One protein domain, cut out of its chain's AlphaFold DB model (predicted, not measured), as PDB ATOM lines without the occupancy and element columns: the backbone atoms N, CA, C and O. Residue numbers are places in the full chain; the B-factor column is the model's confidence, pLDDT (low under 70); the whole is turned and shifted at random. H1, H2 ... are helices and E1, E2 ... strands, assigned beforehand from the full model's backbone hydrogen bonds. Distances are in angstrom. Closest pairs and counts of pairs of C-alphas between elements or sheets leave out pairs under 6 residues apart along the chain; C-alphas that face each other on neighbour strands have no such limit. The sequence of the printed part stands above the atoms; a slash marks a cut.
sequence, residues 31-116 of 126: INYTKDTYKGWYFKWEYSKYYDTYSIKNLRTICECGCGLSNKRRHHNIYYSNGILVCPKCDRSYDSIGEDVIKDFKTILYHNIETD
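AT A GLANCE: This is residues 31 to 116 of the 126 residues of an uncharacterized protein of uncultured Clostridium sp (UniProt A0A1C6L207). An elongated rod has two unlike ends: at one end helix H1 covers one face of the antiparallel sheet E1 E2 E3, and at the other the hairpin of E4 and E5 reaches away as a separate small sheet. E5 bends sharply, and the long link of residues 87 to 98 leads back from it to H1. The printed part has 86 residues, with five named strands followed by one named helix, in the order E1 E2 E3 E4 E5 H1; the class is mixed, helices and strands. It is only just loose, close to compact, with a radius of gyration of the C-alphas of 14.7 A and spans of 49 by 23 by 20 A.

HOW THE PARTS SIT: E1, residues 35 to 38, and E2, residues 41 to 50, form a hairpin, with N 38 and O 41 at 2.9 A. E2 and E3, residues 53 to 62, form the next, with N 46 and O 57 at 2.9 A; the three strands are a meander, each the antiparallel neighbour of the one before. E4, residues 70 to 75, is apart from E3 and forms a hairpin with E5, residues 78 to 86, with N 72 and O 84 at 2.8 A. E5 bends by 122 degrees at residue 81, and its residues 85 to 86 pair antiparallel with residues 93 to 94. H1, residues 99 to 114, is on the sheet E1 E2 E3 at a height over the sheet of 8.6 A, over E1 and E3, and stands at 36 degrees to E3 on the local plane, slantwise to the strands. The closest C-alphas of E1 and H1 are those of Tyr 38 and Phe 105, 6.5 A apart. Every O i to N i+4 pair in H1 is within hydrogen-bond range.

IN THESE COORDINATES: E1 begins at C-alpha 35 (91.356, 151.624, 145.740) and spans 10.3 A. E2 spans 28.9 A, E3 25.9 A, E4 10.9 A and E5 12.5 A. H1 spans 22.9 A and ends at C-alpha 114 (103.189, 143.918, 138.256).

THE WHOLE: The two C-alphas farthest apart, those of Asp 52 and Asn 77, are 50.1 A apart. The printed part has no cut, the link from E5 to H1 is long, and no printed residue is under 70 in pLDDT.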
ATOM      1  N   ILE A  31      92.476 146.730 136.021       90.50
ATOM      2  CA  ILE A  31      91.765 147.977 135.707       90.50
ATOM      3  C   ILE A  31      90.686 148.322 136.749       90.50
ATOM      4  O   ILE A  31      90.410 149.498 136.985       90.50
ATOM      5  N   ASN A  32      90.138 147.312 137.434       90.69
ATOM      6  CA  ASN A  32      89.157 147.493 138.511       90.69
ATOM      7  C   ASN A  32      89.820 147.732 139.879       90.69
ATOM      8  O   ASN A  32      89.187 148.230 140.814       90.69
ATOM      9  N   TYR A  33      91.118 147.441 140.004       94.06
ATOM     10  CA  TYR A  33      91.903 147.769 141.188       94.06
ATOM     11  C   TYR A  33      92.150 149.282 141.220       94.06
ATOM     12  O   TYR A  33      93.090 149.783 140.612       94.06
ATOM     13  N   THR A  34      91.253 150.015 141.882       95.31
ATOM     14  CA  THR A  34      91.203 151.496 141.899       95.31
ATOM     15  C   THR A  34      91.209 152.094 143.306       95.31
ATOM     16  O   THR A  34      91.115 153.313 143.480       95.31
ATOM     17  N   LYS A  35      91.292 151.242 144.331       95.44
ATOM     18  CA  LYS A  35      91.356 151.624 145.740       95.44
ATOM     19  C   LYS A  35      92.132 150.580 146.533       95.44
ATOM     20  O   LYS A  35      92.022 149.392 146.246       95.44
ATOM     21  N   ASP A  36      92.870 151.032 147.537       95.56
ATOM     22  CA  ASP A  36      93.551 150.161 148.497       95.56
ATOM     23  C   ASP A  36      93.879 150.930 149.780       95.56
ATOM     24  O   ASP A  36      93.621 152.135 149.891       95.56
ATOM     25  N   THR A  37      94.444 150.226 150.752       94.62
ATOM     26  CA  THR A  37      94.854 150.762 152.042       94.62
ATOM     27  C   THR A  37      96.343 150.574 152.279       94.62
ATOM     28  O   THR A  37      96.903 149.522 151.985       94.62
ATOM     29  N   TYR A  38      96.991 151.580 152.860       95.25
ATOM     30  CA  TYR A  38      98.408 151.516 153.203       95.25
ATOM     31  C   TYR A  38      98.697 152.319 154.465       95.25
ATOM     32  O   TYR A  38      98.332 153.489 154.554       95.25
ATOM     33  N   LYS A  39      99.343 151.690 155.457       93.38
ATOM     34  CA  LYS A  39      99.670 152.307 156.759       93.38
ATOM     35  C   LYS A  39      98.472 153.047 157.396       93.38
ATOM     36  O   LYS A  39      98.623 154.143 157.922       93.38
ATOM     37  N   GLY A  40      97.273 152.462 157.312       91.81
ATOM     38  CA  GLY A  40      96.033 153.039 157.857       91.81
ATOM     39  C   GLY A  40      95.375 154.131 157.002       91.81
ATOM     40  O   GLY A  40      94.296 154.602 157.349       91.81
ATOM     41  N   TRP A  41      95.975 154.511 155.871       94.88
ATOM     42  CA  TRP A  41      95.392 155.443 154.910       94.88
ATOM     43  C   TRP A  41      94.613 154.714 153.827       94.88
ATOM     44  O   TRP A  41      95.075 153.707 153.295       94.88
ATOM     45  N   TYR A  42      93.466 155.271 153.453       95.75
ATOM     46  CA  TYR A  42      92.659 154.793 152.337       95.75
ATOM     47  C   TYR A  42      92.985 155.620 151.097       95.75
ATOM     48  O   TYR A  42      92.914 156.850 151.134       95.75
ATOM     49  N   PHE A  43      93.306 154.952 149.995       96.31
ATOM     50  CA  PHE A  43      93.642 155.581 148.725       96.31
ATOM     51  C   PHE A  43      92.629 155.232 147.644       96.31
ATOM     52  O   PHE A  43      92.040 154.151 147.630       96.31
ATOM     53  N   LYS A  44      92.465 156.159 146.703       96.94
ATOM     54  CA  LYS A  44      91.725 155.954 145.461       96.94
ATOM     55  C   LYS A  44      92.482 156.581 144.300       96.94
ATOM     56  O   LYS A  44      93.092 157.639 144.455       96.94
ATOM     57  N   TRP A  45      92.410 155.946 143.143       97.00
ATOM     58  CA  TRP A  45      92.952 156.455 141.892       97.00
ATOM     59  C   TRP A  45      92.051 156.068 140.724       97.00
ATOM     60  O   TRP A  45      91.073 155.337 140.870       97.00
ATOM     61  N   GLU A  46      92.380 156.602 139.560       95.38
ATOM     62  CA  GLU A  46      91.707 156.327 138.299       95.38
ATOM     63  C   GLU A  46      92.761 155.916 137.268       95.38
ATOM     64  O   GLU A  46      93.894 156.406 137.301       95.38
ATOM     65  N   TYR A  47      92.400 155.035 136.340       94.38
ATOM     66  CA  TYR A  47      93.246 154.741 135.190       94.38
ATOM     67  C   TYR A  47      92.836 155.609 134.008       94.38
ATOM     68  O   TYR A  47      91.656 155.760 133.703       94.38
ATOM     69  N   SER A  48      93.827 156.146 133.308       92.25
ATOM     70  CA  SER A  48      93.635 156.738 131.987       92.25
ATOM     71  C   SER A  48      94.403 155.923 130.957       92.25
ATOM     72  O   SER A  48      95.576 155.606 131.171       92.25
ATOM     73  N   LYS A  49      93.732 155.572 129.859       89.94
ATOM     74  CA  LYS A  49      94.314 154.841 128.735       89.94
ATOM     75  C   LYS A  49      94.689 155.826 127.634       89.94
ATOM     76  O   LYS A  49      93.851 156.614 127.201       89.94
ATOM     77  N   TYR A  50      95.935 155.770 127.183       85.50
ATOM     78  CA  TYR A  50      96.406 156.483 126.003       85.50
ATOM     79  C   TYR A  50      97.051 155.471 125.059       85.50
ATOM     80  O   TYR A  50      98.080 154.883 125.390       85.50
ATOM     81  N   TYR A  51      96.411 155.242 123.907       83.81
ATOM     82  CA  TYR A  51      96.677 154.088 123.040       83.81
ATOM     83  C   TYR A  51      96.636 152.773 123.835       83.81
ATOM     84  O   TYR A  51      95.599 152.449 124.412       83.81
ATOM     85  N   ASP A  52      97.752 152.051 123.899       81.31
ATOM     86  CA  ASP A  52      97.873 150.761 124.583       81.31
ATOM     87  C   ASP A  52      98.511 150.883 125.976       81.31
ATOM     88  O   ASP A  52      98.705 149.886 126.668       81.31
ATOM     89  N   THR A  53      98.797 152.109 126.424       85.62
ATOM     90  CA  THR A  53      99.433 152.369 127.718       85.62
ATOM     91  C   THR A  53      98.424 152.922 128.714       85.62
ATOM     92  O   THR A  53      97.732 153.910 128.458       85.62
ATOM     93  N   TYR A  54      98.384 152.319 129.899       89.88
ATOM     94  CA  TYR A  54      97.623 152.837 131.029       89.88
ATOM     95  C   TYR A  54      98.508 153.678 131.943       89.88
ATOM     96  O   TYR A  54      99.684 153.390 132.155       89.88
ATOM     97  N   SER A  55      97.919 154.713 132.530       92.31
ATOM     98  CA  SER A  55      98.558 155.513 133.569       92.31
ATOM     99  C   SER A  55      97.608 155.761 134.730       92.31
ATOM    100  O   SER A  55      96.410 155.970 134.536       92.31
ATOM    101  N   ILE A  56      98.165 155.764 135.940       94.69
ATOM    102  CA  ILE A  56      97.454 156.107 137.171       94.69
ATOM    103  C   ILE A  56      97.315 157.628 137.264       94.69
ATOM    104  O   ILE A  56      98.287 158.375 137.116       94.69
ATOM    105  N   LYS A  57      96.093 158.083 137.525       95.25
ATOM    106  CA  LYS A  57      95.704 159.484 137.679       95.25
ATOM    107  C   LYS A  57      94.966 159.688 138.992       95.25
ATOM    108  O   LYS A  57      94.387 158.760 139.553       95.25
ATOM    109  N   ASN A  58      94.985 160.934 139.461       94.31
ATOM    110  CA  ASN A  58      94.202 161.393 140.608       94.31
ATOM    111  C   ASN A  58      94.364 160.519 141.864       94.31
ATOM    112  O   ASN A  58      93.395 160.340 142.607       94.31
ATOM    113  N   LEU A  59      95.574 159.986 142.084       96.00
ATOM    114  CA  LEU A  59      95.922 159.255 143.297       96.00
ATOM    115  C   LEU A  59      95.760 160.192 144.494       96.00
ATOM    116  O   LEU A  59      96.456 161.200 144.601       96.00
ATOM    117  N   ARG A  60      94.816 159.863 145.370       94.81
ATOM    118  CA  ARG A  60      94.427 160.708 146.498       94.81
ATOM    119  C   ARG A  60      94.005 159.872 147.690       94.81
ATOM    120  O   ARG A  60      93.528 158.749 147.531       94.81
ATOM    121  N   THR A  61      94.125 160.458 148.873       95.56
ATOM    122  CA  THR A  61      93.543 159.892 150.084       95.56
ATOM    123  C   THR A  61      92.037 160.129 150.118       95.56
ATOM    124  O   THR A  61      91.512 161.149 149.652       95.56
ATOM    125  N   ILE A  62      91.323 159.156 150.666       96.75
ATOM    126  CA  ILE A  62      89.878 159.191 150.848       96.75
ATOM    127  C   ILE A  62      89.533 158.918 152.310       96.75
ATOM    128  O   ILE A  62      90.303 158.332 153.067       96.75
ATOM    129  N   CYS A  63      88.346 159.351 152.709       96.12
ATOM    130  CA  CYS A  63      87.706 158.879 153.922       96.12
ATOM    131  C   CYS A  63      87.222 157.436 153.723       96.12
ATOM    132  O   CYS A  63      86.877 157.044 152.609       96.12
ATOM    133  N   GLU A  64      87.059 156.694 154.815       92.00
ATOM    134  CA  GLU A  64      86.392 155.381 154.843       92.00
ATOM    135  C   GLU A  64      85.021 155.371 154.150       92.00
ATOM    136  O   GLU A  64      84.605 154.360 153.599       92.00
ATOM    137  N   CYS A  65      84.311 156.506 154.133       93.00
ATOM    138  CA  CYS A  65      83.027 156.624 153.436       93.00
ATOM    139  C   CYS A  65      83.154 156.728 151.900       93.00
ATOM    140  O   CYS A  65      82.149 156.936 151.216       93.00
ATOM    141  N   GLY A  66      84.375 156.660 151.358       93.06
ATOM    142  CA  GLY A  66      84.689 156.746 149.931       93.06
ATOM    143  C   GLY A  66      84.871 158.166 149.382       93.06
ATOM    144  O   GLY A  66      85.238 158.330 148.219       93.06
ATOM    145  N   CYS A  67      84.609 159.203 150.184       95.56
ATOM    146  CA  CYS A  67      84.717 160.600 149.759       95.56
ATOM    147  C   CYS A  67      86.169 161.101 149.832       95.56
ATOM    148  O   CYS A  67      86.885 160.783 150.779       95.56
ATOM    149  N   GLY A  68      86.593 161.912 148.858       95.25
ATOM    150  CA  GLY A  68      87.908 162.558 148.878       95.25
ATOM    151  C   GLY A  68      88.068 163.509 150.063       95.25
ATOM    152  O   GLY A  68      87.116 164.178 150.470       95.25
ATOM    153  N   LEU A  69      89.277 163.566 150.618       95.56
ATOM    154  CA  LEU A  69      89.599 164.473 151.716       95.56
ATOM    155  C   LEU A  69      89.954 165.865 151.180       95.56
ATOM    156  O   LEU A  69      90.594 166.001 150.140       95.56
ATOM    157  N   SER A  70      89.535 166.909 151.891       94.25
ATOM    158  CA  SER A  70      89.885 168.302 151.591       94.25
ATOM    159  C   SER A  70      90.844 168.842 152.641       94.25
ATOM    160  O   SER A  70      90.583 168.703 153.834       94.25
ATOM    161  N   ASN A  71      91.922 169.500 152.212       93.69
ATOM    162  CA  ASN A  71      92.829 170.179 153.134       93.69
ATOM    163  C   ASN A  71      92.200 171.502 153.604       93.69
ATOM    164  O   ASN A  71      91.854 172.360 152.788       93.69
ATOM    165  N   LYS A  72      92.035 171.660 154.918       93.56
ATOM    166  CA  LYS A  72      91.507 172.869 155.557       93.56
ATOM    167  C   LYS A  72      92.513 173.404 156.573       93.56
ATOM    168  O   LYS A  72      93.113 172.646 157.318       93.56
ATOM    169  N   ARG A  73      92.637 174.731 156.681       92.38
ATOM    170  CA  ARG A  73      93.411 175.386 157.763       92.38
ATOM    171  C   ARG A  73      92.650 175.481 159.087       92.38
ATOM    172  O   ARG A  73      93.240 175.772 160.123       92.38
ATOM    173  N   ARG A  74      91.334 175.273 159.044       91.19
ATOM    174  CA  ARG A  74      90.436 175.336 160.194       91.19
ATOM    175  C   ARG A  74      89.391 174.237 160.088       91.19
ATOM    176  O   ARG A  74      88.790 174.055 159.028       91.19
ATOM    177  N   HIS A  75      89.136 173.566 161.200       92.88
ATOM    178  CA  HIS A  75      88.004 172.662 161.367       92.88
ATOM    179  C   HIS A  75      87.357 172.967 162.716       92.88
ATOM    180  O   HIS A  75      88.048 173.069 163.728       92.88
ATOM    181  N   HIS A  76      86.047 173.222 162.718       91.62
ATOM    182  CA  HIS A  76      85.339 173.770 163.879       91.62
ATOM    183  C   HIS A  76      86.030 175.023 164.456       91.62
ATOM    184  O   HIS A  76      86.202 176.024 163.754       91.62
ATOM    185  N   ASN A  77      86.434 174.987 165.727       92.62
ATOM    186  CA  ASN A  77      87.088 176.093 166.430       92.62
ATOM    187  C   ASN A  77      88.610 175.914 166.555       92.62
ATOM    188  O   ASN A  77      89.246 176.662 167.290       92.62
ATOM    189  N   ILE A  78      89.192 174.950 165.835       92.06
ATOM    190  CA  ILE A  78      90.621 174.633 165.889       92.06
ATOM    191  C   ILE A  78      91.297 175.082 164.590       92.06
ATOM    192  O   ILE A  78      90.806 174.820 163.487       92.06
ATOM    193  N   TYR A  79      92.432 175.763 164.737       91.75
ATOM    194  CA  TYR A  79      93.305 176.180 163.641       91.75
ATOM    195  C   TYR A  79      94.533 175.274 163.567       91.75
ATOM    196  O   TYR A  79      95.167 175.001 164.583       91.75
ATOM    197  N   TYR A  80      94.885 174.853 162.353       89.62
ATOM    198  CA  TYR A  80      95.997 173.945 162.082       89.62
ATOM    199  C   TYR A  80      97.034 174.653 161.213       89.62
ATOM    200  O   TYR A  80      96.732 175.050 160.086       89.62
ATOM    201  N   SER A  81      98.259 174.802 161.723       87.12
ATOM    202  CA  SER A  81      99.367 175.464 161.017       87.12
ATOM    203  C   SER A  81      99.700 174.787 159.686       87.12
ATOM    204  O   SER A  81      99.859 175.463 158.673       87.12
ATOM    205  N   ASN A  82      99.716 173.453 159.678       85.19
ATOM    206  CA  ASN A  82     100.049 172.629 158.511       85.19
ATOM    207  C   ASN A  82      98.805 172.126 157.754       85.19
ATOM    208  O   ASN A  82      98.914 171.326 156.825       85.19
ATOM    209  N   GLY A  83      97.622 172.617 158.132       90.25
ATOM    210  CA  GLY A  83      96.341 172.121 157.642       90.25
ATOM    211  C   GLY A  83      95.926 170.784 158.263       90.25
ATOM    212  O   GLY A  83      96.683 170.134 158.978       90.25
ATOM    213  N   ILE A  84      94.683 170.402 157.999       94.69
ATOM    214  CA  ILE A  84      94.076 169.135 158.397       94.69
ATOM    215  C   ILE A  84      93.254 168.596 157.229       94.69
ATOM    216  O   ILE A  84      92.648 169.364 156.475       94.69
ATOM    217  N   LEU A  85      93.229 167.279 157.055       95.31
ATOM    218  CA  LEU A  85      92.406 166.640 156.041       95.31
ATOM    219  C   LEU A  85      91.013 166.386 156.611       95.31
ATOM    220  O   LEU A  85      90.861 165.700 157.612       95.31
ATOM    221  N   VAL A  86      89.976 166.922 155.977       96.50
ATOM    222  CA  VAL A  86      88.590 166.771 156.437       96.50
ATOM    223  C   VAL A  86      87.751 166.166 155.333       96.50
ATOM    224  O   VAL A  86      87.794 166.619 154.188       96.50
ATOM    225  N   CYS A  87      86.956 165.158 155.678       96.69
ATOM    226  CA  CYS A  87      85.956 164.599 154.785       96.69
ATOM    227  C   CYS A  87      84.747 165.542 154.683       96.69
ATOM    228  O   CYS A  87      84.042 165.716 155.675       96.69
ATOM    229  N   PRO A  88      84.412 166.092 153.502       95.56
ATOM    230  CA  PRO A  88      83.250 166.971 153.362       95.56
ATOM    231  C   PRO A  88      81.904 166.271 153.599       95.56
ATOM    232  O   PRO A  88      80.912 166.938 153.861       95.56
ATOM    233  N   LYS A  89      81.857 164.935 153.479       96.19
ATOM    234  CA  LYS A  89      80.619 164.148 153.575       96.19
ATOM    235  C   LYS A  89      80.247 163.768 155.008       96.19
ATOM    236  O   LYS A  89      79.075 163.816 155.354       96.19
ATOM    237  N   CYS A  90      81.214 163.330 155.812       96.25
ATOM    238  CA  CYS A  90      80.958 162.840 157.173       96.25
ATOM    239  C   CYS A  90      81.710 163.624 158.255       96.25
ATOM    240  O   CYS A  90      81.753 163.181 159.395       96.25
ATOM    241  N   ASP A  91      82.365 164.723 157.871       95.75
ATOM    242  CA  ASP A  91      83.082 165.667 158.736       95.75
ATOM    243  C   ASP A  91      84.198 165.073 159.618       95.75
ATOM    244  O   ASP A  91      84.749 165.733 160.496       95.75
ATOM    245  N   ARG A  92      84.600 163.827 159.337       95.31
ATOM    246  CA  ARG A  92      85.760 163.192 159.968       95.31
ATOM    247  C   ARG A  92      87.041 163.882 159.529       95.31
ATOM    248  O   ARG A  92      87.234 164.148 158.337       95.31
ATOM    249  N   SER A  93      87.912 164.119 160.496       94.25
ATOM    250  CA  SER A  93      89.217 164.725 160.302       94.25
ATOM    251  C   SER A  93      90.332 163.687 160.403       94.25
ATOM    252  O   SER A  93      90.248 162.749 161.192       94.25
ATOM    253  N   TYR A  94      91.380 163.894 159.623       92.88
ATOM    254  CA  TYR A  94      92.583 163.082 159.551       92.88
ATOM    255  C   TYR A  94      93.784 164.020 159.583       92.88
ATOM    256  O   TYR A  94      93.714 165.130 159.045       92.88
ATOM    257  N   ASP A  95      94.886 163.571 160.172       89.12
ATOM    258  CA  ASP A  95      96.128 164.341 160.178       89.12
ATOM    259  C   ASP A  95      96.636 164.614 158.753       89.12
ATOM    260  O   ASP A  95      96.167 164.052 157.761       89.12
ATOM    261  N   SER A  96      97.604 165.515 158.612       87.94
ATOM    262  CA  SER A  96      98.291 165.672 157.332       87.94
ATOM    263  C   SER A  96      99.027 164.377 156.976       87.94
ATOM    264  O   SER A  96      99.779 163.848 157.795       87.94
ATOM    265  N   ILE A  97      98.859 163.893 155.748       90.00
ATOM    266  CA  ILE A  97      99.648 162.774 155.229       90.00
ATOM    267  C   ILE A  97     101.007 163.275 154.719       90.00
ATOM    268  O   ILE A  97     101.078 164.303 154.044       90.00
ATOM    269  N   GLY A  98     102.077 162.546 155.036       90.81
ATOM    270  CA  GLY A  98     103.416 162.819 154.514       90.81
ATOM    271  C   GLY A  98     103.547 162.456 153.032       90.81
ATOM    272  O   GLY A  98     102.972 161.473 152.559       90.81
ATOM    273  N   GLU A  99     104.312 163.250 152.279       91.38
ATOM    274  CA  GLU A  99     104.589 162.973 150.862       91.38
ATOM    275  C   GLU A  99     105.350 161.652 150.663       91.38
ATOM    276  O   GLU A  99     105.149 160.961 149.662       91.38
ATOM    277  N   ASP A 100     106.181 161.276 151.635       94.69
ATOM    278  CA  ASP A 100     106.884 159.997 151.708       94.69
ATOM    279  C   ASP A 100     105.907 158.817 151.742       94.69
ATOM    280  O   ASP A 100     106.064 157.873 150.973       94.69
ATOM    281  N   VAL A 101     104.832 158.910 152.529       95.31
ATOM    282  CA  VAL A 101     103.794 157.869 152.600       95.31
ATOM    283  C   VAL A 101     103.095 157.693 151.251       95.31
ATOM    284  O   VAL A 101     102.854 156.564 150.823       95.31
ATOM    285  N   ILE A 102     102.793 158.793 150.553       94.94
ATOM    286  CA  ILE A 102     102.179 158.745 149.216       94.94
ATOM    287  C   ILE A 102     103.148 158.121 148.203       94.94
ATOM    288  O   ILE A 102     102.735 157.321 147.359       94.94
ATOM    289  N   LYS A 103     104.438 158.470 148.277       96.31
ATOM    290  CA  LYS A 103     105.478 157.935 147.392       96.31
ATOM    291  C   LYS A 103     105.698 156.439 147.617       96.31
ATOM    292  O   LYS A 103     105.721 155.691 146.642       96.31
ATOM    293  N   ASP A 104     105.796 156.010 148.871       97.69
ATOM    294  CA  ASP A 104     105.900 154.600 149.246       97.69
ATOM    295  C   ASP A 104     104.683 153.819 148.751       97.69
ATOM    296  O   ASP A 104     104.834 152.776 148.110       97.69
ATOM    297  N   PHE A 105     103.473 154.350 148.972       97.31
ATOM    298  CA  PHE A 105     102.254 153.715 148.483       97.31
ATOM    299  C   PHE A 105     102.265 153.573 146.962       97.31
ATOM    300  O   PHE A 105     101.917 152.518 146.446       97.31
ATOM    301  N   LYS A 106     102.715 154.597 146.230       96.81
ATOM    302  CA  LYS A 106     102.822 154.530 144.770       96.81
ATOM    303  C   LYS A 106     103.765 153.407 144.319       96.81
ATOM    304  O   LYS A 106     103.437 152.716 143.362       96.81
ATOM    305  N   THR A 107     104.889 153.186 145.002       96.88
ATOM    306  CA  THR A 107     105.787 152.052 144.714       96.88
ATOM    307  C   THR A 107     105.093 150.709 144.942       96.88
ATOM    308  O   THR A 107     105.143 149.840 144.073       96.88
ATOM    309  N   ILE A 108     104.401 150.550 146.075       96.56
ATOM    310  CA  ILE A 108     103.656 149.319 146.395       96.56
ATOM    311  C   ILE A 108     102.523 149.074 145.397       96.56
ATOM    312  O   ILE A 108     102.338 147.956 144.934       96.56
ATOM    313  N   LEU A 109     101.799 150.123 145.015       96.19
ATOM    314  CA  LEU A 109     100.736 150.076 144.021       96.19
ATOM    315  C   LEU A 109     101.230 149.483 142.692       96.19
ATOM    316  O   LEU A 109     100.593 148.571 142.169       96.19
ATOM    317  N   TYR A 110     102.353 149.979 142.159       95.62
ATOM    318  CA  TYR A 110     102.937 149.432 140.931       95.62
ATOM    319  C   TYR A 110     103.398 147.990 141.117       95.62
ATOM    320  O   TYR A 110     103.063 147.147 140.293       95.62
ATOM    321  N   HIS A 111     104.086 147.692 142.221       96.00
ATOM    322  CA  HIS A 111     104.531 146.334 142.520       96.00
ATOM    323  C   HIS A 111     103.362 145.338 142.570       96.00
ATOM    324  O   HIS A 111     103.448 144.258 141.991       96.00
ATOM    325  N   ASN A 112     102.247 145.711 143.203       95.44
ATOM    326  CA  ASN A 112     101.050 144.875 143.278       95.44
ATOM    327  C   ASN A 112     100.465 144.617 141.884       95.44
ATOM    328  O   ASN A 112     100.108 143.483 141.586       95.44
ATOM    329  N   ILE A 113     100.398 145.638 141.021       93.94
ATOM    330  CA  ILE A 113      99.937 145.492 139.629       93.94
ATOM    331  C   ILE A 113     100.864 144.560 138.835       93.94
ATOM    332  O   ILE A 113     100.380 143.689 138.122       93.94
ATOM    333  N   GLU A 114     102.183 144.720 138.968       93.38
ATOM    334  CA  GLU A 114     103.189 143.918 138.256       93.38
ATOM    335  C   GLU A 114     103.218 142.448 138.696       93.38
ATOM    336  O   GLU A 114     103.550 141.572 137.902       93.38
ATOM    337  N   THR A 115     102.883 142.179 139.959       93.94
ATOM    338  CA  THR A 115     102.915 140.836 140.562       93.94
ATOM    339  C   THR A 115     101.540 140.180 140.681       93.94
ATOM    340  O   THR A 115     101.424 139.117 141.287       93.94
ATOM    341  N   ASP A 116     100.497 140.805 140.126       90.94
ATOM    342  CA  ASP A 116      99.098 140.392 140.274       90.94
ATOM    343  C   ASP A 116      98.625 140.222 141.740       90.94
ATOM    344  O   ASP A 116      97.694 139.474 142.036       90.94
TER     345      ASP A 116